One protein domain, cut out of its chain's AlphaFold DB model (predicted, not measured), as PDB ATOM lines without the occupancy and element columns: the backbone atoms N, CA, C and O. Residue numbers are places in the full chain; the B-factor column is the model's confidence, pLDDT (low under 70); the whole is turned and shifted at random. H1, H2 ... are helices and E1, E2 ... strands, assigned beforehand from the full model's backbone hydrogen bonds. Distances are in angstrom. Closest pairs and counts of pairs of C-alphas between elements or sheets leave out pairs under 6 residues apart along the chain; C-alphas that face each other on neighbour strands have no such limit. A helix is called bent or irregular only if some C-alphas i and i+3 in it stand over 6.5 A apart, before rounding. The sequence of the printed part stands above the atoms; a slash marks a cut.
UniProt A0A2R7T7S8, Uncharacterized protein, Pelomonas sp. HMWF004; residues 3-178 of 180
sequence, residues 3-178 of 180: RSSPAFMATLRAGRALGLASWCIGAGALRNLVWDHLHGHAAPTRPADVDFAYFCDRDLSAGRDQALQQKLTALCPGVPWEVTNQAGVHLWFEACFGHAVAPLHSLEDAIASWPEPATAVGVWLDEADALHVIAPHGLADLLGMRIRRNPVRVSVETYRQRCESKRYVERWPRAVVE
ATOM      1  N   ARG A   3     154.832 190.122  59.124       95.00
ATOM      2  CA  ARG A   3     156.189 190.683  59.313       95.00
ATOM      3  C   ARG A   3     156.749 191.389  58.074       95.00
ATOM      4  O   ARG A   3     157.613 192.245  58.197       95.00
ATOM      5  N   SER A   4     156.256 191.022  56.894       92.94
ATOM      6  CA  SER A   4     156.670 191.586  55.608       92.94
ATOM      7  C   SER A   4     155.977 192.916  55.291       92.94
ATOM      8  O   SER A   4     156.340 193.545  54.307       92.94
ATOM      9  N   SER A   5     154.986 193.334  56.088       94.38
ATOM     10  CA  SER A   5     154.281 194.609  55.949       94.38
ATOM     11  C   SER A   5     154.746 195.586  57.033       94.38
ATOM     12  O   SER A   5     154.304 195.478  58.181       94.38
ATOM     13  N   PRO A   6     155.618 196.561  56.708       94.88
ATOM     14  CA  PRO A   6     156.080 197.549  57.679       94.88
ATOM     15  C   PRO A   6     154.933 198.349  58.301       94.88
ATOM     16  O   PRO A   6     154.945 198.596  59.503       94.88
ATOM     17  N   ALA A   7     153.916 198.692  57.501       94.25
ATOM     18  CA  ALA A   7     152.741 199.422  57.966       94.25
ATOM     19  C   ALA A   7     151.949 198.619  59.010       94.25
ATOM     20  O   ALA A   7     151.623 199.144  60.068       94.25
ATOM     21  N   PHE A   8     151.702 197.329  58.761       96.75
ATOM     22  CA  PHE A   8     150.983 196.485  59.720       96.75
ATOM     23  C   PHE A   8     151.843 196.142  60.950       96.75
ATOM     24  O   PHE A   8     151.348 196.038  62.065       96.75
ATOM     25  N   MET A   9     153.162 196.020  60.800       97.88
ATOM     26  CA  MET A   9     154.048 195.892  61.962       97.88
ATOM     27  C   MET A   9     154.071 197.167  62.817       97.88
ATOM     28  O   MET A   9     154.211 197.071  64.034       97.88
ATOM     29  N   ALA A  10     153.917 198.353  62.219       97.62
ATOM     30  CA  ALA A  10     153.809 199.604  62.963       97.62
ATOM     31  C   ALA A  10     152.524 199.660  63.808       97.62
ATOM     32  O   ALA A  10     152.597 200.050  64.974       97.62
ATOM     33  N   THR A  11     151.385 199.195  63.277       98.25
ATOM     34  CA  THR A  11     150.131 199.112  64.052       98.25
ATOM     35  C   THR A  11     150.280 198.166  65.242       98.25
ATOM     36  O   THR A  11     149.929 198.522  66.366       98.25
ATOM     37  N   LEU A  12     150.896 196.998  65.044       98.62
ATOM     38  CA  LEU A  12     151.146 196.046  66.126       98.62
ATOM     39  C   LEU A  12     152.103 196.587  67.195       98.62
ATOM     40  O   LEU A  12     151.895 196.354  68.383       98.62
ATOM     41  N   ARG A  13     153.143 197.327  66.802       98.62
ATOM     42  CA  ARG A  13     154.063 197.966  67.757       98.62
ATOM     43  C   ARG A  13     153.379 199.060  68.571       98.62
ATOM     44  O   ARG A  13     153.631 199.149  69.770       98.62
ATOM     45  N   ALA A  14     152.494 199.843  67.952       98.56
ATOM     46  CA  ALA A  14     151.663 200.812  68.665       98.56
ATOM     47  C   ALA A  14     150.730 200.117  69.669       98.56
ATOM     48  O   ALA A  14     150.639 200.549  70.815       98.56
ATOM     49  N   GLY A  15     150.124 198.995  69.270       98.38
ATOM     50  CA  GLY A  15     149.345 198.131  70.154       98.38
ATOM     51  C   GLY A  15     150.134 197.636  71.365       98.38
ATOM     52  O   GLY A  15     149.709 197.829  72.504       98.38
ATOM     53  N   ARG A  16     151.331 197.083  71.133       98.50
ATOM     54  CA  ARG A  16     152.224 196.612  72.204       98.50
ATOM     55  C   ARG A  16     152.574 197.721  73.194       98.50
ATOM     56  O   ARG A  16     152.594 197.480  74.397       98.50
ATOM     57  N   ALA A  17     152.828 198.934  72.704       98.31
ATOM     58  CA  ALA A  17     153.206 200.073  73.539       98.31
ATOM     59  C   ALA A  17     152.121 200.491  74.553       98.31
ATOM     60  O   ALA A  17     152.425 201.219  75.495       98.31
ATOM     61  N   LEU A  18     150.877 200.017  74.406       97.94
ATOM     62  CA  LEU A  18     149.831 200.216  75.410       97.94
ATOM     63  C   LEU A  18     150.031 199.377  76.683       97.94
ATOM     64  O   LEU A  18     149.390 199.672  77.690       97.94
ATOM     65  N   GLY A  19     150.884 198.344  76.651       96.88
ATOM     66  CA  GLY A  19     151.183 197.502  77.815       96.88
ATOM     67  C   GLY A  19     149.985 196.687  78.318       96.88
ATOM     68  O   GLY A  19     149.869 196.433  79.515       96.88
ATOM     69  N   LEU A  20     149.055 196.327  77.428       97.06
ATOM     70  CA  LEU A  20     147.890 195.513  77.778       97.06
ATOM     71  C   LEU A  20     148.266 194.030  77.845       97.06
ATOM     72  O   LEU A  20     149.014 193.537  77.005       97.06
ATOM     73  N   ALA A  21     147.691 193.308  78.809       95.25
ATOM     74  CA  ALA A  21     147.962 191.881  79.002       95.25
ATOM     75  C   ALA A  21     147.284 190.976  77.956       95.25
ATOM     76  O   ALA A  21     147.794 189.903  77.657       95.25
ATOM     77  N   SER A  22     146.135 191.388  77.407       97.88
ATOM     78  CA  SER A  22     145.369 190.608  76.428       97.88
ATOM     79  C   SER A  22     144.797 191.535  75.360       97.88
ATOM     80  O   SER A  22     143.871 192.306  75.626       97.88
ATOM     81  N   TRP A  23     145.391 191.505  74.168       98.75
ATOM     82  CA  TRP A  23     144.990 192.326  73.030       98.75
ATOM     83  C   TRP A  23     145.413 191.687  71.707       98.75
ATOM     84  O   TRP A  23     146.314 190.853  71.669       98.75
ATOM     85  N   CYS A  24     144.779 192.099  70.613       98.81
ATOM     86  CA  CYS A  24     145.203 191.774  69.260       98.81
ATOM     87  C   CYS A  24     144.665 192.780  68.238       98.81
ATOM     88  O   CYS A  24     143.740 193.545  68.513       98.81
ATOM     89  N   ILE A  25     145.253 192.755  67.044       98.75
ATOM     90  CA  ILE A  25     144.734 193.424  65.850       98.75
ATOM     91  C   ILE A  25     144.337 192.349  64.841       98.75
ATOM     92  O   ILE A  25     145.111 191.422  64.594       98.75
ATOM     93  N   GLY A  26     143.149 192.449  64.248       96.75
ATOM     94  CA  GLY A  26     142.603 191.348  63.453       96.75
ATOM     95  C   GLY A  26     141.593 191.751  62.387       96.75
ATOM     96  O   GLY A  26     141.727 192.785  61.729       96.75
ATOM     97  N   ALA A  27     140.613 190.869  62.192       96.19
ATOM     98  CA  ALA A  27     139.394 191.101  61.429       96.19
ATOM     99  C   ALA A  27     139.650 191.603  60.001       96.19
ATOM    100  O   ALA A  27     140.351 190.952  59.215       96.19
ATOM    101  N   GLY A  28     139.028 192.719  59.619       95.81
ATOM    102  CA  GLY A  28     139.053 193.216  58.249       95.81
ATOM    103  C   GLY A  28     140.458 193.596  57.792       95.81
ATOM    104  O   GLY A  28     140.851 193.243  56.679       95.81
ATOM    105  N   ALA A  29     141.224 194.264  58.656       97.00
ATOM    106  CA  ALA A  29     142.571 194.724  58.343       97.00
ATOM    107  C   ALA A  29     143.535 193.557  58.086       97.00
ATOM    108  O   ALA A  29     144.268 193.566  57.092       97.00
ATOM    109  N   LEU A  30     143.503 192.524  58.937       97.88
ATOM    110  CA  LEU A  30     144.341 191.337  58.754       97.88
ATOM    111  C   LEU A  30     143.921 190.529  57.520       97.88
ATOM    112  O   LEU A  30     144.784 190.116  56.742       97.88
ATOM    113  N   ARG A  31     142.610 190.349  57.295       97.69
ATOM    114  CA  ARG A  31     142.098 189.671  56.095       97.69
ATOM    115  C   ARG A  31     142.563 190.374  54.822       97.69
ATOM    116  O   ARG A  31     143.081 189.706  53.934       97.69
ATOM    117  N   ASN A  32     142.419 191.699  54.746       97.00
ATOM    118  CA  ASN A  32     142.866 192.478  53.588       97.00
ATOM    119  C   ASN A  32     144.351 192.236  53.310       97.00
ATOM    120  O   ASN A  32     144.710 191.889  52.192       97.00
ATOM    121  N   LEU A  33     145.197 192.341  54.342       97.12
ATOM    122  CA  LEU A  33     146.635 192.124  54.211       97.12
ATOM    123  C   LEU A  33     146.969 190.732  53.654       97.12
ATOM    124  O   LEU A  33     147.806 190.602  52.760       97.12
ATOM    125  N   VAL A  34     146.349 189.688  54.205       97.75
ATOM    126  CA  VAL A  34     146.598 188.305  53.778       97.75
ATOM    127  C   VAL A  34     146.097 188.089  52.354       97.75
ATOM    128  O   VAL A  34     146.816 187.533  51.530       97.75
ATOM    129  N   TRP A  35     144.891 188.550  52.035       97.88
ATOM    130  CA  TRP A  35     144.287 188.316  50.728       97.88
ATOM    131  C   TRP A  35     144.949 189.124  49.618       97.88
ATOM    132  O   TRP A  35     145.159 188.578  48.537       97.88
ATOM    133  N   ASP A  36     145.361 190.364  49.885       97.06
ATOM    134  CA  ASP A  36     146.183 191.155  48.965       97.06
ATOM    135  C   ASP A  36     147.493 190.431  48.647       97.06
ATOM    136  O   ASP A  36     147.878 190.320  47.483       97.06
ATOM    137  N   HIS A  37     148.147 189.866  49.666       96.44
ATOM    138  CA  HIS A  37     149.366 189.087  49.474       96.44
ATOM    139  C   HIS A  37     149.123 187.833  48.620       96.44
ATOM    140  O   HIS A  37     149.882 187.575  47.689       96.44
ATOM    141  N   LEU A  38     148.050 187.082  48.887       96.50
ATOM    142  CA  LEU A  38     147.692 185.882  48.118       96.50
ATOM    143  C   LEU A  38     147.289 186.189  46.664       96.50
ATOM    144  O   LEU A  38     147.412 185.321  45.796       96.50
ATOM    145  N   HIS A  39     146.831 187.411  46.385       96.62
ATOM    146  CA  HIS A  39     146.525 187.884  45.033       96.62
ATOM    147  C   HIS A  39     147.704 188.575  44.341       96.62
ATOM    148  O   HIS A  39     147.630 188.831  43.141       96.62
ATOM    149  N   GLY A  40     148.794 188.861  45.059       95.19
ATOM    150  CA  GLY A  40     149.921 189.620  44.519       95.19
ATOM    151  C   GLY A  40     149.577 191.084  44.232       95.19
ATOM    152  O   GLY A  40     150.146 191.678  43.318       95.19
ATOM    153  N   HIS A  41     148.637 191.673  44.977       94.62
ATOM    154  CA  HIS A  41     148.311 193.090  44.839       94.62
ATOM    155  C   HIS A  41     149.530 193.956  45.180       94.62
ATOM    156  O   HIS A  41     150.114 193.838  46.257       94.62
ATOM    157  N   ALA A  42     149.903 194.852  44.263       88.00
ATOM    158  CA  ALA A  42     151.036 195.757  44.452       88.00
ATOM    159  C   ALA A  42     150.729 196.885  45.454       88.00
ATOM    160  O   ALA A  42     151.616 197.341  46.174       88.00
ATOM    161  N   ALA A  43     149.472 197.334  45.497       89.69
ATOM    162  CA  ALA A  43     149.000 198.359  46.417       89.69
ATOM    163  C   ALA A  43     148.155 197.718  47.531       89.69
ATOM    164  O   ALA A  43     147.242 196.953  47.215       89.69
ATOM    165  N   PRO A  44     148.406 198.039  48.815       90.00
ATOM    166  CA  PRO A  44     147.578 197.551  49.911       90.00
ATOM    167  C   PRO A  44     146.147 198.090  49.825       90.00
ATOM    168  O   PRO A  44     145.931 199.298  49.673       90.00
ATOM    169  N   THR A  45     145.166 197.214  50.014       91.31
ATOM    170  CA  THR A  45     143.766 197.585  50.202       91.31
ATOM    171  C   THR A  45     143.636 198.333  51.523       91.31
ATOM    172  O   THR A  45     143.825 197.760  52.599       91.31
ATOM    173  N   ARG A  46     143.282 199.621  51.459       89.00
ATOM    174  CA  ARG A  46     143.056 200.425  52.666       89.00
ATOM    175  C   ARG A  46     141.902 199.823  53.475       89.00
ATOM    176  O   ARG A  46     140.807 199.668  52.925       89.00
ATOM    177  N   PRO A  47     142.123 199.456  54.747       90.69
ATOM    178  CA  PRO A  47     141.032 199.014  55.594       90.69
ATOM    179  C   PRO A  47     140.115 200.201  55.919       90.69
ATOM    180  O   PRO A  47     140.566 201.347  55.930       90.69
ATOM    181  N   ALA A  48     138.827 199.930  56.144       91.44
ATOM    182  CA  ALA A  48     137.899 200.958  56.628       91.44
ATOM    183  C   ALA A  48     138.214 201.328  58.089       91.44
ATOM    184  O   ALA A  48     138.069 202.478  58.487       91.44
ATOM    185  N   ASP A  49     138.693 200.331  58.822       96.06
ATOM    186  CA  ASP A  49     138.874 200.242  60.257       96.06
ATOM    187  C   ASP A  49     140.053 199.302  60.568       96.06
ATOM    188  O   ASP A  49     140.323 198.333  59.854       96.06
ATOM    189  N   VAL A  50     140.795 199.587  61.634       98.12
ATOM    190  CA  VAL A  50     141.767 198.661  62.219       98.12
ATOM    191  C   VAL A  50     141.263 198.279  63.598       98.12
ATOM    192  O   VAL A  50     141.460 199.021  64.562       98.12
ATOM    193  N   ASP A  51     140.627 197.110  63.654       98.44
ATOM    194  CA  ASP A  51     140.093 196.513  64.872       98.44
ATOM    195  C   ASP A  51     141.222 196.229  65.868       98.44
ATOM    196  O   ASP A  51     142.022 195.307  65.677       98.44
ATOM    197  N   PHE A  52     141.279 197.015  66.939       98.75
ATOM    198  CA  PHE A  52     142.094 196.752  68.115       98.75
ATOM    199  C   PHE A  52     141.188 196.186  69.211       98.75
ATOM    200  O   PHE A  52     140.497 196.912  69.933       98.75
ATOM    201  N   ALA A  53     141.193 194.863  69.332       98.69
ATOM    202  CA  ALA A  53     140.420 194.154  70.335       98.69
ATOM    203  C   ALA A  53     141.293 193.873  71.554       98.69
ATOM    204  O   ALA A  53     142.397 193.345  71.428       98.69
ATOM    205  N   TYR A  54     140.789 194.182  72.742       98.75
ATOM    206  CA  TYR A  54     141.442 193.818  73.995       98.75
ATOM    207  C   TYR A  54     140.424 193.290  74.996       98.75
ATOM    208  O   TYR A  54     139.225 193.504  74.831       98.75
ATOM    209  N   PHE A  55     140.893 192.582  76.019       98.56
ATOM    210  CA  PHE A  55     140.022 192.012  77.041       98.56
ATOM    211  C   PHE A  55     140.407 192.527  78.429       98.56
ATOM    212  O   PHE A  55     141.532 192.330  78.892       98.56
ATOM    213  N   CYS A  56     139.471 193.203  79.100       97.50
ATOM    214  CA  CYS A  56     139.627 193.633  80.486       97.50
ATOM    215  C   CYS A  56     138.267 193.669  81.193       97.50
ATOM    216  O   CYS A  56     137.463 194.561  80.948       97.50
ATOM    217  N   ASP A  57     138.025 192.732  82.104       95.56
ATOM    218  CA  ASP A  57     136.788 192.634  82.892       95.56
ATOM    219  C   ASP A  57     136.735 193.596  84.094       95.56
ATOM    220  O   ASP A  57     135.682 193.797  84.695       95.56
ATOM    221  N   ARG A  58     137.862 194.231  84.433       95.06
ATOM    222  CA  ARG A  58     137.984 195.152  85.576       95.06
ATOM    223  C   ARG A  58     137.477 196.564  85.296       95.06
ATOM    224  O   ARG A  58     137.238 197.315  86.236       95.06
ATOM    225  N   ASP A  59     137.382 196.946  84.025       94.00
ATOM    226  CA  ASP A  59     137.003 198.292  83.594       94.00
ATOM    227  C   ASP A  59     136.321 198.227  82.224       94.00
ATOM    228  O   ASP A  59     136.970 198.144  81.181       94.00
ATOM    229  N   LEU A  60     134.989 198.246  82.256       95.31
ATOM    230  CA  LEU A  60     134.121 198.166  81.079       95.31
ATOM    231  C   LEU A  60     133.699 199.552  80.568       95.31
ATOM    232  O   LEU A  60     132.741 199.666  79.805       95.31
ATOM    233  N   SER A  61     134.355 200.624  81.024       93.44
ATOM    234  CA  SER A  61     133.953 201.981  80.670       93.44
ATOM    235  C   SER A  61     134.300 202.320  79.217       93.44
ATOM    236  O   SER A  61     135.421 202.109  78.756       93.44
ATOM    237  N   ALA A  62     133.365 202.958  78.508       91.75
ATOM    238  CA  ALA A  62     133.622 203.484  77.163       91.75
ATOM    239  C   ALA A  62     134.760 204.530  77.144       91.75
ATOM    240  O   ALA A  62     135.457 204.693  76.143       91.75
ATOM    241  N   GLY A  63     134.986 205.217  78.273       96.38
ATOM    242  CA  GLY A  63     136.089 206.165  78.428       96.38
ATOM    243  C   GLY A  63     137.470 205.512  78.312       96.38
ATOM    244  O   GLY A  63     138.393 206.136  77.786       96.38
ATOM    245  N   ARG A  64     137.619 204.248  78.735       96.56
ATOM    246  CA  ARG A  64     138.874 203.503  78.583       96.56
ATOM    247  C   ARG A  64     139.181 203.220  77.115       96.56
ATOM    248  O   ARG A  64     140.302 203.482  76.679       96.56
ATOM    249  N   ASP A  65     138.189 202.753  76.358       97.56
ATOM    250  CA  ASP A  65     138.320 202.478  74.921       97.56
ATOM    251  C   ASP A  65     138.737 203.745  74.170       97.56
ATOM    252  O   ASP A  65     139.726 203.744  73.434       97.56
ATOM    253  N   GLN A  66     138.071 204.867  74.457       97.94
ATOM    254  CA  GLN A  66     138.402 206.163  73.869       97.94
ATOM    255  C   GLN A  66     139.827 206.623  74.222       97.94
ATOM    256  O   GLN A  66     140.562 207.088  73.346       97.94
ATOM    257  N   ALA A  67     140.249 206.482  75.482       98.31
ATOM    258  CA  ALA A  67     141.592 206.864  75.914       98.31
ATOM    259  C   ALA A  67     142.684 206.010  75.243       98.31
ATOM    260  O   ALA A  67     143.733 206.528  74.852       98.31
ATOM    261  N   LEU A  68     142.451 204.705  75.081       98.50
ATOM    262  CA  LEU A  68     143.362 203.815  74.358       98.50
ATOM    263  C   LEU A  68     143.403 204.153  72.862       98.50
ATOM    264  O   LEU A  68     144.490 204.218  72.289       98.50
ATOM    265  N   GLN A  69     142.259 204.464  72.248       98.69
ATOM    266  CA  GLN A  69     142.194 204.891  70.849       98.69
ATOM    267  C   GLN A  69     142.977 206.184  70.600       98.69
ATOM    268  O   GLN A  69     143.708 206.287  69.614       98.69
ATOM    269  N   GLN A  70     142.882 207.158  71.507       98.56
ATOM    270  CA  GLN A  70     143.672 208.390  71.435       98.56
ATOM    271  C   GLN A  70     145.177 208.104  71.503       98.56
ATOM    272  O   GLN A  70     145.940 208.647  70.703       98.56
ATOM    273  N   LYS A  71     145.612 207.208  72.400       98.69
ATOM    274  CA  LYS A  71     147.017 206.780  72.488       98.69
ATOM    275  C   LYS A  71     147.484 206.098  71.202       98.69
ATOM    276  O   LYS A  71     148.542 206.450  70.691       98.69
ATOM    277  N   LEU A  72     146.698 205.174  70.647       98.69
ATOM    278  CA  LEU A  72     147.024 204.512  69.378       98.69
ATOM    279  C   LEU A  72     147.110 205.500  68.216       98.69
ATOM    280  O   LEU A  72     148.033 205.417  67.411       98.69
ATOM    281  N   THR A  73     146.195 206.467  68.161       98.44
ATOM    282  CA  THR A  73     146.203 207.531  67.147       98.44
ATOM    283  C   THR A  73     147.456 208.399  67.262       98.44
ATOM    284  O   THR A  73     148.038 208.765  66.245       98.44
ATOM    285  N   ALA A  74     147.914 208.696  68.483       98.38
ATOM    286  CA  ALA A  74     149.157 209.433  68.701       98.38
ATOM    287  C   ALA A  74     150.407 208.610  68.331       98.38
ATOM    288  O   ALA A  74     151.350 209.149  67.759       98.38
ATOM    289  N   LEU A  75     150.416 207.309  68.639       98.31
ATOM    290  CA  LEU A  75     151.535 206.400  68.362       98.31
ATOM    291  C   LEU A  75     151.646 206.011  66.882       98.31
ATOM    292  O   LEU A  75     152.744 205.793  66.375       98.31
ATOM    293  N   CYS A  76     150.513 205.887  66.193       97.88
ATOM    294  CA  CYS A  76     150.428 205.494  64.792       97.88
ATOM    295  C   CYS A  76     149.344 206.330  64.089       97.88
ATOM    296  O   CYS A  76     148.202 205.881  63.935       97.88
ATOM    297  N   PRO A  77     149.680 207.574  63.704       97.19
ATOM    298  CA  PRO A  77     148.728 208.496  63.100       97.19
ATOM    299  C   PRO A  77     148.305 208.053  61.696       97.19
ATOM    300  O   PRO A  77     149.063 207.424  60.960       97.19
ATOM    301  N   GLY A  78     147.078 208.417  61.313       94.62
ATOM    302  CA  GLY A  78     146.500 208.095  60.001       94.62
ATOM    303  C   GLY A  78     145.910 206.686  59.886       94.62
ATOM    304  O   GLY A  78     145.338 206.354  58.848       94.62
ATOM    305  N   VAL A  79     146.009 205.871  60.937       97.12
ATOM    306  CA  VAL A  79     145.335 204.574  61.025       97.12
ATOM    307  C   VAL A  79     143.907 204.779  61.549       97.12
ATOM    308  O   VAL A  79     143.739 205.446  62.573       97.12
ATOM    309  N   PRO A  80     142.875 204.225  60.884       97.31
ATOM    310  CA  PRO A  80     141.489 204.330  61.334       97.31
ATOM    311  C   PRO A  80     141.225 203.338  62.473       97.31
ATOM    312  O   PRO A  80     140.626 202.288  62.270       97.31
ATOM    313  N   TRP A  81     141.748 203.623  63.662       98.38
ATOM    314  CA  TRP A  81     141.618 202.743  64.823       98.38
ATOM    315  C   TRP A  81     140.163 202.576  65.267       98.38
ATOM    316  O   TRP A  81     139.471 203.571  65.479       98.38
ATOM    317  N   GLU A  82     139.757 201.328  65.493       98.12
ATOM    318  CA  GLU A  82     138.534 200.973  66.212       98.12
ATOM    319  C   GLU A  82     138.935 200.167  67.449       98.12
ATOM    320  O   GLU A  82     139.331 199.006  67.353       98.12
ATOM    321  N   VAL A  83     138.927 200.816  68.615       98.50
ATOM    322  CA  VAL A  83     139.290 200.167  69.882       98.50
ATOM    323  C   VAL A  83     138.039 199.660  70.571       98.50
ATOM    324  O   VAL A  83     137.092 200.414  70.774       98.50
ATOM    325  N   THR A  84     138.044 198.394  70.980       98.19
ATOM    326  CA  THR A  84     136.899 197.812  71.686       98.19
ATOM    327  C   THR A  84     137.338 196.844  72.774       98.19
ATOM    328  O   THR A  84     137.998 195.834  72.491       98.19
ATOM    329  N   ASN A  85     136.900 197.104  74.010       98.44
ATOM    330  CA  ASN A  85     136.984 196.127  75.089       98.44
ATOM    331  C   ASN A  85     135.967 195.007  74.868       98.44
ATOM    332  O   ASN A  85     134.758 195.180  75.035       98.44
ATOM    333  N   GLN A  86     136.465 193.819  74.553       98.00
ATOM    334  CA  GLN A  86     135.631 192.662  74.270       98.00
ATOM    335  C   GLN A  86     134.840 192.180  75.494       98.00
ATOM    336  O   GLN A  86     133.742 191.649  75.336       98.00
ATOM    337  N   ALA A  87     135.332 192.429  76.713       97.88
ATOM    338  CA  ALA A  87     134.609 192.087  77.936       97.88
ATOM    339  C   ALA A  87     133.283 192.867  78.064       97.88
ATOM    340  O   ALA A  87     132.308 192.353  78.606       97.88
ATOM    341  N   GLY A  88     133.218 194.090  77.519       96.94
ATOM    342  CA  GLY A  88     132.053 194.975  77.612       96.94
ATOM    343  C   GLY A  88     131.022 194.812  76.494       96.94
ATOM    344  O   GLY A  88     129.973 195.443  76.559       96.94
ATOM    345  N   VAL A  89     131.281 193.976  75.478       95.94
ATOM    346  CA  VAL A  89     130.443 193.890  74.262       95.94
ATOM    347  C   VAL A  89     128.976 193.592  74.580       95.94
ATOM    348  O   VAL A  89     128.080 194.230  74.036       95.94
ATOM    349  N   HIS A  90     128.720 192.665  75.504       95.62
ATOM    350  CA  HIS A  90     127.369 192.272  75.915       95.62
ATOM    351  C   HIS A  90     126.511 193.429  76.466       95.62
ATOM    352  O   HIS A  90     125.290 193.314  76.473       95.62
ATOM    353  N   LEU A  91     127.120 194.547  76.885       95.69
ATOM    354  CA  LEU A  91     126.416 195.710  77.434       95.69
ATOM    355  C   LEU A  91     125.784 196.611  76.365       95.69
ATOM    356  O   LEU A  91     124.844 197.341  76.665       95.69
ATOM    357  N   TRP A  92     126.305 196.598  75.135       94.56
ATOM    358  CA  TRP A  92     125.860 197.498  74.061       94.56
ATOM    359  C   TRP A  92     125.457 196.769  72.777       94.56
ATOM    360  O   TRP A  92     124.779 197.350  71.931       94.56
ATOM    361  N   PHE A  93     125.824 195.495  72.624       94.00
ATOM    362  CA  PHE A  93     125.598 194.741  71.392       94.00
ATOM    363  C   PHE A  93     124.114 194.659  71.004       94.00
ATOM    364  O   PHE A  93     123.780 194.868  69.841       94.00
ATOM    365  N   GLU A  94     123.215 194.425  71.964       94.00
ATOM    366  CA  GLU A  94     121.773 194.361  71.693       94.00
ATOM    367  C   GLU A  94     121.223 195.686  71.162       94.00
ATOM    368  O   GLU A  94     120.470 195.692  70.191       94.00
ATOM    369  N   ALA A  95     121.652 196.812  71.733       94.00
ATOM    370  CA  ALA A  95     121.230 198.131  71.273       94.00
ATOM    371  C   ALA A  95     121.692 198.422  69.832       94.00
ATOM    372  O   ALA A  95     121.005 199.126  69.096       94.00
ATOM    373  N   CYS A  96     122.835 197.866  69.416       90.12
ATOM    374  CA  CYS A  96     123.374 198.038  68.066       90.12
ATOM    375  C   CYS A  96     122.816 197.033  67.043       90.12
ATOM    376  O   CYS A  96     122.666 197.385  65.874       90.12
ATOM    377  N   PHE A  97     122.536 195.791  67.455       88.19
ATOM    378  CA  PHE A  97     122.266 194.668  66.540       88.19
ATOM    379  C   PHE A  97     120.938 193.936  66.793       88.19
ATOM    380  O   PHE A  97     120.647 192.941  66.126       88.19
ATOM    381  N   GLY A  98     120.131 194.401  67.747       89.38
ATOM    382  CA  GLY A  98     118.766 193.926  67.986       89.38
ATOM    383  C   GLY A  98     118.649 192.550  68.648       89.38
ATOM    384  O   GLY A  98     117.563 191.977  68.646       89.38
ATOM    385  N   HIS A  99     119.741 191.996  69.182       89.31
ATOM    386  CA  HIS A  99     119.717 190.762  69.968       89.31
ATOM    387  C   HIS A  99     120.837 190.731  71.012       89.31
ATOM    388  O   HIS A  99     121.946 191.200  70.756       89.31
ATOM    389  N   ALA A 100     120.555 190.165  72.184       92.56
ATOM    390  CA  ALA A 100     121.536 190.015  73.251       92.56
ATOM    391  C   ALA A 100     122.589 188.942  72.940       92.56
ATOM    392  O   ALA A 100     122.334 187.959  72.240       92.56
ATOM    393  N   VAL A 101     123.774 189.115  73.523       93.19
ATOM    394  CA  VAL A 101     124.870 188.137  73.504       93.19
ATOM    395  C   VAL A 101     125.362 187.920  74.928       93.19
ATOM    396  O   VAL A 101     125.360 188.848  75.737       93.19
ATOM    397  N   ALA A 102     125.777 186.696  75.244       94.44
ATOM    398  CA  ALA A 102     126.330 186.393  76.556       94.44
ATOM    399  C   ALA A 102     127.662 187.143  76.785       94.44
ATOM    400  O   ALA A 102     128.376 187.429  75.817       94.44
ATOM    401  N   PRO A 103     128.019 187.444  78.047       96.25
ATOM    402  CA  PRO A 103     129.353 187.923  78.386       96.25
ATOM    403  C   PRO A 103     130.434 186.972  77.862       96.25
ATOM    404  O   PRO A 103     130.300 185.753  77.945       96.25
ATOM    405  N   LEU A 104     131.507 187.544  77.325       96.50
ATOM    406  CA  LEU A 104     132.684 186.806  76.868       96.50
ATOM    407  C   LEU A 104     133.661 186.642  78.038       96.50
ATOM    408  O   LEU A 104     133.740 187.523  78.894       96.50
ATOM    409  N   HIS A 105     134.419 185.544  78.071       96.62
ATOM    410  CA  HIS A 105     135.294 185.216  79.207       96.62
ATOM    411  C   HIS A 105     136.788 185.393  78.918       96.62
ATOM    412  O   HIS A 105     137.598 185.388  79.842       96.62
ATOM    413  N   SER A 106     137.157 185.579  77.651       98.12
ATOM    414  CA  SER A 106     138.534 185.784  77.215       98.12
ATOM    415  C   SER A 106     138.590 186.543  75.887       98.12
ATOM    416  O   SER A 106     137.571 186.744  75.215       98.12
ATOM    417  N   LEU A 107     139.795 186.962  75.488       98.31
ATOM    418  CA  LEU A 107     140.009 187.499  74.149       98.31
ATOM    419  C   LEU A 107     139.782 186.415  73.091       98.31
ATOM    420  O   LEU A 107     139.161 186.685  72.073       98.31
ATOM    421  N   GLU A 108     140.222 185.185  73.339       98.06
ATOM    422  CA  GLU A 108     140.043 184.040  72.450       98.06
ATOM    423  C   GLU A 108     138.560 183.764  72.173       98.06
ATOM    424  O   GLU A 108     138.182 183.608  71.009       98.06
ATOM    425  N   ASP A 109     137.712 183.799  73.208       97.06
ATOM    426  CA  ASP A 109     136.254 183.679  73.062       97.06
ATOM    427  C   ASP A 109     135.682 184.826  72.228       97.06
ATOM    428  O   ASP A 109     134.814 184.630  71.372       97.06
ATOM    429  N   ALA A 110     136.189 186.043  72.448       97.06
ATOM    430  CA  ALA A 110     135.767 187.207  71.692       97.06
ATOM    431  C   ALA A 110     136.086 187.068  70.203       97.06
ATOM    432  O   ALA A 110     135.195 187.256  69.372       97.06
ATOM    433  N   ILE A 111     137.314 186.669  69.864       98.06
ATOM    434  CA  ILE A 111     137.719 186.418  68.479       98.06
ATOM    435  C   ILE A 111     136.901 185.266  67.884       98.06
ATOM    436  O   ILE A 111     136.447 185.365  66.745       98.06
ATOM    437  N   ALA A 112     136.629 184.207  68.652       96.94
ATOM    438  CA  ALA A 112     135.805 183.081  68.205       96.94
ATOM    439  C   ALA A 112     134.371 183.504  67.863       96.94
ATOM    440  O   ALA A 112     133.738 182.906  66.988       96.94
ATOM    441  N   SER A 113     133.870 184.549  68.519       95.62
ATOM    442  CA  SER A 113     132.543 185.107  68.278       95.62
ATOM    443  C   SER A 113     132.459 185.999  67.040       95.62
ATOM    444  O   SER A 113     131.380 186.492  66.743       95.62
ATOM    445  N   TRP A 114     133.542 186.282  66.315       96.19
ATOM    446  CA  TRP A 114     133.471 187.234  65.203       96.19
ATOM    447  C   TRP A 114     132.625 186.735  64.013       96.19
ATOM    448  O   TRP A 114     132.464 185.525  63.831       96.19
ATOM    449  N   PRO A 115     132.056 187.661  63.207       94.31
ATOM    450  CA  PRO A 115     131.056 187.375  62.172       94.31
ATOM    451  C   PRO A 115     131.375 186.266  61.172       94.31
ATOM    452  O   PRO A 115     130.470 185.542  60.754       94.31
ATOM    453  N   GLU A 116     132.639 186.144  60.771       96.19
ATOM    454  CA  GLU A 116     133.092 185.153  59.802       96.19
ATOM    455  C   GLU A 116     134.374 184.472  60.313       96.19
ATOM    456  O   GLU A 116     135.282 185.160  60.773       96.19
ATOM    457  N   PRO A 117     134.537 183.146  60.185       96.62
ATOM    458  CA  PRO A 117     135.774 182.462  60.575       96.62
ATOM    459  C   PRO A 117     137.039 182.997  59.884       96.62
ATOM    460  O   PRO A 117     138.094 183.077  60.503       96.62
ATOM    461  N   ALA A 118     136.936 183.448  58.628       97.19
ATOM    462  CA  ALA A 118     138.045 184.103  57.925       97.19
ATOM    463  C   ALA A 118     138.432 185.474  58.497       97.19
ATOM    464  O   ALA A 118     139.525 185.959  58.215       97.19
ATOM    465  N   THR A 119     137.546 186.120  59.257       96.12
ATOM    466  CA  THR A 119     137.848 187.368  59.965       96.12
ATOM    467  C   THR A 119     138.132 187.130  61.444       96.12
ATOM    468  O   THR A 119     138.860 187.934  62.006       96.12
ATOM    469  N   ALA A 120     137.681 186.013  62.034       97.75
ATOM    470  CA  ALA A 120     137.953 185.509  63.390       97.75
ATOM    471  C   ALA A 120     139.424 185.107  63.631       97.75
ATOM    472  O   ALA A 120     139.728 184.013  64.112       97.75
ATOM    473  N   VAL A 121     140.346 186.000  63.274       98.62
ATOM    474  CA  VAL A 121     141.786 185.862  63.450       98.62
ATOM    475  C   VAL A 121     142.348 187.189  63.948       98.62
ATOM    476  O   VAL A 121     142.138 188.236  63.332       98.62
ATOM    477  N   GLY A 122     143.093 187.130  65.045       98.56
ATOM    478  CA  GLY A 122     143.847 188.243  65.605       98.56
ATOM    479  C   GLY A 122     145.341 187.944  65.625       98.56
ATOM    480  O   GLY A 122     145.758 186.790  65.717       98.56
ATOM    481  N   VAL A 123     146.164 188.984  65.555       98.75
ATOM    482  CA  VAL A 123     147.611 188.892  65.767       98.75
ATOM    483  C   VAL A 123     148.083 189.965  66.734       98.75
ATOM    484  O   VAL A 123     147.524 191.059  66.788       98.75
ATOM    485  N   TRP A 124     149.113 189.655  67.509       98.75
ATOM    486  CA  TRP A 124     149.663 190.563  68.512       98.75
ATOM    487  C   TRP A 124     151.166 190.350  68.681       98.75
ATOM    488  O   TRP A 124     151.732 189.392  68.147       98.75
ATOM    489  N   LEU A 125     151.825 191.285  69.368       98.62
ATOM    490  CA  LEU A 125     153.256 191.216  69.662       98.62
ATOM    491  C   LEU A 125     153.476 191.111  71.165       98.62
ATOM    492  O   LEU A 125     152.929 191.920  71.915       98.62
ATOM    493  N   ASP A 126     154.327 190.178  71.577       97.44
ATOM    494  CA  ASP A 126     154.841 190.157  72.944       97.44
ATOM    495  C   ASP A 126     155.929 191.221  73.165       97.44
ATOM    496  O   ASP A 126     156.294 191.977  72.258       97.44
ATOM    497  N   GLU A 127     156.448 191.294  74.391       94.44
ATOM    498  CA  GLU A 127     157.478 192.257  74.795       94.44
ATOM    499  C   GLU A 127     158.783 192.135  73.988       94.44
ATOM    500  O   GLU A 127     159.451 193.144  73.761       94.44
ATOM    501  N   ALA A 128     159.112 190.935  73.495       95.69
ATOM    502  CA  ALA A 128     160.292 190.655  72.668       95.69
ATOM    503  C   ALA A 128     160.043 190.865  71.157       95.69
ATOM    504  O   ALA A 128     160.880 190.542  70.316       95.69
ATOM    505  N   ASP A 129     158.858 191.357  70.817       93.69
ATOM    506  CA  ASP A 129     158.291 191.483  69.483       93.69
ATOM    507  C   ASP A 129     158.290 190.236  68.578       93.69
ATOM    508  O   ASP A 129     158.309 190.254  67.331       93.69
ATOM    509  N   ALA A 130     158.114 189.107  69.272       97.31
ATOM    510  CA  ALA A 130     157.584 187.880  68.713       97.31
ATOM    511  C   ALA A 130     156.085 188.030  68.397       97.31
ATOM    512  O   ALA A 130     155.304 188.620  69.140       97.31
ATOM    513  N   LEU A 131     155.716 187.531  67.215       98.06
ATOM    514  CA  LEU A 131     154.375 187.614  66.652       98.06
ATOM    515  C   LEU A 131     153.589 186.379  67.058       98.06
ATOM    516  O   LEU A 131     154.009 185.260  66.761       98.06
ATOM    517  N   HIS A 132     152.424 186.613  67.641       98.44
ATOM    518  CA  HIS A 132     151.491 185.589  68.085       98.44
ATOM    519  C   HIS A 132     150.184 185.689  67.305       98.44
ATOM    520  O   HIS A 132     149.831 186.752  66.791       98.44
ATOM    521  N   VAL A 133     149.478 184.564  67.198       98.44
ATOM    522  CA  VAL A 133     148.239 184.435  66.422       98.44
ATOM    523  C   VAL A 133     147.149 183.846  67.308       98.44
ATOM    524  O   VAL A 133     147.362 182.828  67.960       98.44
ATOM    525  N   ILE A 134     145.970 184.461  67.276       98.50
ATOM    526  CA  ILE A 134     144.734 183.962  67.874       98.50
ATOM    527  C   ILE A 134     143.819 183.559  66.718       98.50
ATOM    528  O   ILE A 134     143.377 184.415  65.955       98.50
ATOM    529  N   ALA A 135     143.573 182.260  66.555       98.00
ATOM    530  CA  ALA A 135     142.768 181.711  65.462       98.00
ATOM    531  C   ALA A 135     141.916 180.531  65.968       98.00
ATOM    532  O   ALA A 135     142.237 179.377  65.680       98.00
ATOM    533  N   PRO A 136     140.852 180.791  66.750       97.12
ATOM    534  CA  PRO A 136     140.050 179.748  67.402       97.12
ATOM    535  C   PRO A 136     139.368 178.788  66.416       97.12
ATOM    536  O   PRO A 136     139.156 177.624  66.741       97.12
ATOM    537  N   HIS A 137     139.085 179.242  65.191       96.50
ATOM    538  CA  HIS A 137     138.546 178.409  64.104       96.50
ATOM    539  C   HIS A 137     139.634 177.868  63.159       96.50
ATOM    540  O   HIS A 137     139.332 177.303  62.108       96.50
ATOM    541  N   GLY A 138     140.910 178.050  63.509       97.56
ATOM    542  CA  GLY A 138     142.052 177.811  62.632       97.56
ATOM    543  C   GLY A 138     142.229 178.893  61.561       97.56
ATOM    544  O   GLY A 138     141.515 179.891  61.512       97.56
ATOM    545  N   LEU A 139     143.217 178.701  60.684       98.06
ATOM    546  CA  LEU A 139     143.563 179.657  59.620       98.06
ATOM    547  C   LEU A 139     143.036 179.253  58.236       98.06
ATOM    548  O   LEU A 139     143.261 179.974  57.265       98.06
ATOM    549  N   ALA A 140     142.364 178.106  58.126       98.12
ATOM    550  CA  ALA A 140     141.977 177.524  56.843       98.12
ATOM    551  C   ALA A 140     141.031 178.432  56.042       98.12
ATOM    552  O   ALA A 140     141.245 178.615  54.848       98.12
ATOM    553  N   ASP A 141     140.035 179.045  56.687       98.12
ATOM    554  CA  ASP A 141     139.099 179.958  56.018       98.12
ATOM    555  C   ASP A 141     139.800 181.243  55.539       98.12
ATOM    556  O   ASP A 141     139.605 181.679  54.404       98.12
ATOM    557  N   LEU A 142     140.685 181.815  56.364       98.31
ATOM    558  CA  LEU A 142     141.459 183.006  56.007       98.31
ATOM    559  C   LEU A 142     142.425 182.726  54.844       98.31
ATOM    560  O   LEU A 142     142.437 183.472  53.867       98.31
ATOM    561  N   LEU A 143     143.220 181.656  54.925       98.12
ATOM    562  CA  LEU A 143     144.221 181.307  53.908       98.12
ATOM    563  C   LEU A 143     143.595 180.726  52.634       98.12
ATOM    564  O   LEU A 143     144.123 180.926  51.544       98.12
ATOM    565  N   GLY A 144     142.464 180.031  52.765       97.81
ATOM    566  CA  GLY A 144     141.667 179.511  51.655       97.81
ATOM    567  C   GLY A 144     140.724 180.541  51.033       97.81
ATOM    568  O   GLY A 144     140.026 180.208  50.082       97.81
ATOM    569  N   MET A 145     140.697 181.773  51.555       97.56
ATOM    570  CA  MET A 145     139.850 182.877  51.087       97.56
ATOM    571  C   MET A 145     138.348 182.533  51.082       97.56
ATOM    572  O   MET A 145     137.611 182.919  50.177       97.56
ATOM    573  N   ARG A 146     137.890 181.801  52.103       97.88
ATOM    574  CA  ARG A 146     136.494 181.370  52.264       97.88
ATOM    575  C   ARG A 146     135.766 182.267  53.255       97.88
ATOM    576  O   ARG A 146     136.140 182.350  54.419       97.88
ATOM    577  N   ILE A 147     134.703 182.920  52.809       97.44
ATOM    578  CA  ILE A 147     133.769 183.639  53.675       97.44
ATOM    579  C   ILE A 147     132.602 182.714  53.970       97.44
ATOM    580  O   ILE A 147     131.908 182.300  53.050       97.44
ATOM    581  N   ARG A 148     132.379 182.414  55.248       96.50
ATOM    582  CA  ARG A 148     131.208 181.673  55.725       96.50
ATOM    583  C   ARG A 148     130.656 182.316  56.988       96.50
ATOM    584  O   ARG A 148     131.403 182.950  57.736       96.50
ATOM    585  N   ARG A 149     129.354 182.160  57.225       96.19
ATOM    586  CA  ARG A 149     128.680 182.740  58.393       96.19
ATOM    587  C   ARG A 149     129.149 182.071  59.685       96.19
ATOM    588  O   ARG A 149     129.205 180.847  59.759       96.19
ATOM    589  N   ASN A 150     129.385 182.864  60.728       94.62
ATOM    590  CA  ASN A 150     129.380 182.377  62.104       94.62
ATOM    591  C   ASN A 150     127.946 182.440  62.677       94.62
ATOM    592  O   ASN A 150     127.468 183.532  63.006       94.62
ATOM    593  N   PRO A 151     127.235 181.302  62.806       89.38
ATOM    594  CA  PRO A 151     125.836 181.295  63.232       89.38
ATOM    595  C   PRO A 151     125.642 181.705  64.695       89.38
ATOM    596  O   PRO A 151     124.523 182.038  65.067       89.38
ATOM    597  N   VAL A 152     126.705 181.705  65.507       85.50
ATOM    598  CA  VAL A 152     126.655 182.130  66.915       85.50
ATOM    599  C   VAL A 152     126.504 183.648  67.038       85.50
ATOM    600  O   VAL A 152     125.971 184.133  68.031       85.50
ATOM    601  N   ARG A 153     126.970 184.408  66.040       89.56
ATOM    602  CA  ARG A 153     127.061 185.872  66.120       89.56
ATOM    603  C   ARG A 153     126.155 186.609  65.155       89.56
ATOM    604  O   ARG A 153     125.746 187.728  65.439       89.56
ATOM    605  N   VAL A 154     125.933 186.044  63.973       90.56
ATOM    606  CA  VAL A 154     125.375 186.793  62.848       90.56
ATOM    607  C   VAL A 154     124.211 186.033  62.235       90.56
ATOM    608  O   VAL A 154     124.313 184.844  61.920       90.56
ATOM    609  N   SER A 155     123.097 186.743  62.053       90.88
ATOM    610  CA  SER A 155     121.914 186.235  61.363       90.88
ATOM    611  C   SER A 155     122.195 186.008  59.871       90.88
ATOM    612  O   SER A 155     123.133 186.562  59.295       90.88
ATOM    613  N   VAL A 156     121.355 185.205  59.212       93.12
ATOM    614  CA  VAL A 156     121.388 185.020  57.746       93.12
ATOM    615  C   VAL A 156     121.369 186.368  57.018       93.12
ATOM    616  O   VAL A 156     122.134 186.581  56.079       93.12
ATOM    617  N   GLU A 157     120.489 187.270  57.449       92.56
ATOM    618  CA  GLU A 157     120.274 188.569  56.818       92.56
ATOM    619  C   GLU A 157     121.502 189.473  56.957       92.56
ATOM    620  O   GLU A 157     122.027 189.957  55.954       92.56
ATOM    621  N   THR A 158     122.021 189.625  58.177       91.69
ATOM    622  CA  THR A 158     123.215 190.437  58.431       91.69
ATOM    623  C   THR A 158     124.425 189.885  57.675       91.69
ATOM    624  O   THR A 158     125.217 190.654  57.137       91.69
ATOM    625  N   TYR A 159     124.564 188.562  57.567       94.69
ATOM    626  CA  TYR A 159     125.633 187.955  56.776       94.69
ATOM    627  C   TYR A 159     125.532 188.308  55.284       94.69
ATOM    628  O   TYR A 159     126.534 188.703  54.684       94.69
ATOM    629  N   ARG A 160     124.330 188.247  54.691       94.06
ATOM    630  CA  ARG A 160     124.103 188.643  53.287       94.06
ATOM    631  C   ARG A 160     124.440 190.118  53.054       94.06
ATOM    632  O   ARG A 160     125.244 190.415  52.175       94.06
ATOM    633  N   GLN A 161     123.940 191.013  53.906       93.75
ATOM    634  CA  GLN A 161     124.230 192.454  53.836       93.75
ATOM    635  C   GLN A 161     125.736 192.752  53.954       93.75
ATOM    636  O   GLN A 161     126.288 193.611  53.257       93.75
ATOM    637  N   ARG A 162     126.447 192.024  54.823       93.44
ATOM    638  CA  ARG A 162     127.907 192.138  54.951       93.44
ATOM    639  C   ARG A 162     128.626 191.681  53.685       93.44
ATOM    640  O   ARG A 162     129.529 192.377  53.229       93.44
ATOM    641  N   CYS A 163     128.213 190.565  53.088       94.06
ATOM    642  CA  CYS A 163     128.786 190.086  51.829       94.06
ATOM    643  C   CYS A 163     128.593 191.092  50.686       94.06
ATOM    644  O   CYS A 163     129.551 191.391  49.968       94.06
ATOM    645  N   GLU A 164     127.394 191.663  50.566       93.50
ATOM    646  CA  GLU A 164     127.060 192.678  49.562       93.50
ATOM    647  C   GLU A 164     127.867 193.967  49.758       93.50
ATOM    648  O   GLU A 164     128.489 194.462  48.820       93.50
ATOM    649  N   SER A 165     127.934 194.490  50.985       93.38
ATOM    650  CA  SER A 165     128.646 195.742  51.277       93.38
ATOM    651  C   SER A 165     130.165 195.620  51.131       93.38
ATOM    652  O   SER A 165     130.832 196.537  50.638       93.38
ATOM    653  N   LYS A 166     130.747 194.488  51.545       92.50
ATOM    654  CA  LYS A 166     132.199 194.279  51.497       92.50
ATOM    655  C   LYS A 166     132.692 193.916  50.092       92.50
ATOM    656  O   LYS A 166     133.873 194.138  49.825       92.50
ATOM    657  N   ARG A 167     131.818 193.441  49.189       93.75
ATOM    658  CA  ARG A 167     132.130 193.132  47.774       93.75
ATOM    659  C   ARG A 167     133.374 192.244  47.641       93.75
ATOM    660  O   ARG A 167     134.288 192.547  46.875       93.75
ATOM    661  N   TYR A 168     133.437 191.173  48.439       95.25
ATOM    662  CA  TYR A 168     134.640 190.342  48.597       95.25
ATOM    663  C   TYR A 168     135.206 189.845  47.265       95.25
ATOM    664  O   TYR A 168     136.383 190.056  46.998       95.25
ATOM    665  N   VAL A 169     134.361 189.239  46.428       95.75
ATOM    666  CA  VAL A 169     134.767 188.625  45.151       95.75
ATOM    667  C   VAL A 169     135.246 189.670  44.140       95.75
ATOM    668  O   VAL A 169     136.118 189.394  43.327       95.75
ATOM    669  N   GLU A 170     134.730 190.897  44.207       94.88
ATOM    670  CA  GLU A 170     135.175 191.968  43.312       94.88
ATOM    671  C   GLU A 170     136.569 192.484  43.666       94.88
ATOM    672  O   GLU A 170     137.357 192.817  42.785       94.88
ATOM    673  N   ARG A 171     136.874 192.556  44.965       94.62
ATOM    674  CA  ARG A 171     138.191 192.982  45.456       94.62
ATOM    675  C   ARG A 171     139.212 191.853  45.366       94.62
ATOM    676  O   ARG A 171     140.371 192.111  45.073       94.62
ATOM    677  N   TRP A 172     138.782 190.619  45.606       97.31
ATOM    678  CA  TRP A 172     139.614 189.421  45.641       97.31
ATOM    679  C   TRP A 172     138.942 188.307  44.825       97.31
ATOM    680  O   TRP A 172     138.183 187.515  45.383       97.31
ATOM    681  N   PRO A 173     139.215 188.217  43.508       97.12
ATOM    682  CA  PRO A 173     138.533 187.285  42.603       97.12
ATOM    683  C   PRO A 173     138.669 185.797  42.946       97.12
ATOM    684  O   PRO A 173     137.900 184.984  42.443       97.12
ATOM    685  N   ARG A 174     139.647 185.416  43.780       97.56
ATOM    686  CA  ARG A 174     139.821 184.033  44.259       97.56
ATOM    687  C   ARG A 174     139.055 183.742  45.553       97.56
ATOM    688  O   ARG A 174     139.105 182.611  46.027       97.56
ATOM    689  N   ALA A 175     138.398 184.739  46.147       97.62
ATOM    690  CA  ALA A 175     137.592 184.545  47.341       97.62
ATOM    691  C   ALA A 175     136.284 183.816  47.012       97.62
ATOM    692  O   ALA A 175     135.649 184.072  45.990       97.62
ATOM    693  N   VAL A 176     135.862 182.935  47.914       97.62
ATOM    694  CA  VAL A 176     134.616 182.174  47.807       97.62
ATOM    695  C   VAL A 176     133.698 182.590  48.945       97.62
ATOM    696  O   VAL A 176     134.069 182.482  50.110       97.62
ATOM    697  N   VAL A 177     132.501 183.068  48.611       96.81
ATOM    698  CA  VAL A 177     131.450 183.363  49.592       96.81
ATOM    699  C   VAL A 177     130.510 182.169  49.655       96.81
ATOM    700  O   VAL A 177     129.862 181.829  48.667       96.81
ATOM    701  N   GLU A 178     130.453 181.517  50.811       95.12
ATOM    702  CA  GLU A 178     129.543 180.407  51.051       95.12
ATOM    703  C   GLU A 178     128.106 180.914  51.232       95.12
ATOM    704  O   GLU A 178     127.898 181.992  51.808       95.12
TER     705      GLU A 178
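What this domain is: This is residues 3 to 178 of the 180 residues of an uncharacterized protein of Pelomonas sp. HMWF004 (UniProt A0A2R7T7S8). A strongly twisted sheet of five strands has H1 and H3 on one face and H6 on the other, three layers with the sheet between helices. From the sheet's level H2 runs off toward a looser part made of H7, H8, H9 and the link of residues 144 to 155, while H4 and H5 lead away from the end of E3. The printed part has 176 residues, with nine named helices and five named strands in the order H1 E1 H2 E2 H3 E3 H4 H5 H6 E4 E5 H7 H8 H9. The mixed sheet runs E3 E2 E1 E4 E5, and the class is mixed, helices and strands. The whole is compact, with a radius of gyration of the C-alphas of 15.7 A and spans of 42 by 39 by 26 A.

How they stand to each other: H1, residues 6 to 16, is on the sheet at a height of 5.3 A; it is over none of the strands, but only just, with 2 C-alphas falling on E1, residues 23 to 26, and 2 on E4, residues 122 to 125. H2, residues 27 to 39, stands at the sheet's level, its height 2.7 A. E2, residues 50 to 54, is antiparallel to E1, with N 24 and O 53 at 2.8 A. H3, residues 62 to 75, is over E3, residues 81 to 85; their closest C-alphas, those of Asp 65 and Val 83, are 5.6 A apart. E2, H3 and E3 form a strand-helix-strand unit, two parallel neighbour strands with a helix between, its crossover right-handed; N 82 and O 50 are 3.0 A apart. H4, residues 86 to 91, is irregular, with C-alphas 87 and 90 at 7.5 A, and only grazes the sheet; H5, residues 93 to 97, is not on it. H6, residues 107 to 112, is over E1 at a height of 7.7 A. E4 is antiparallel to E1, with N 25 and O 123 at 2.8 A, and forms a hairpin with E5, residues 131 to 134, with N 134 and O 122 at 2.8 A. H7, residues 140 to 143, touches H2, closest at the C-alphas of Leu 142 and Arg 31, 6.7 A. H8, residues 156 to 166, touches no helix; H9, residues 168 to 171, is near H2. Every O i to N i+4 pair is within hydrogen-bond range in H1, H2, H3, H5, H6 and H8; H4 has 0 of 2, but 2 of 3 O i to N i+3 pairs, and H7 and H9 are too short for an i+4 pair.

Where its parts are: H1 begins at C-alpha 6 (156.080, 197.549, 57.679), and H9 ends at C-alpha 171 (138.191, 192.982, 45.456). H3 is 20.2 A long, H2 18.2 A, H8 15.5 A and E3 13.1 A.

The domain as a whole: The C-alphas farthest apart, those of Arg 58 and Pro 173, are 43.7 A apart. The printed part has no cut, and the link from H7 to H8 is long. The mean pLDDT of the printed part is 96.0; no printed residue is under 70.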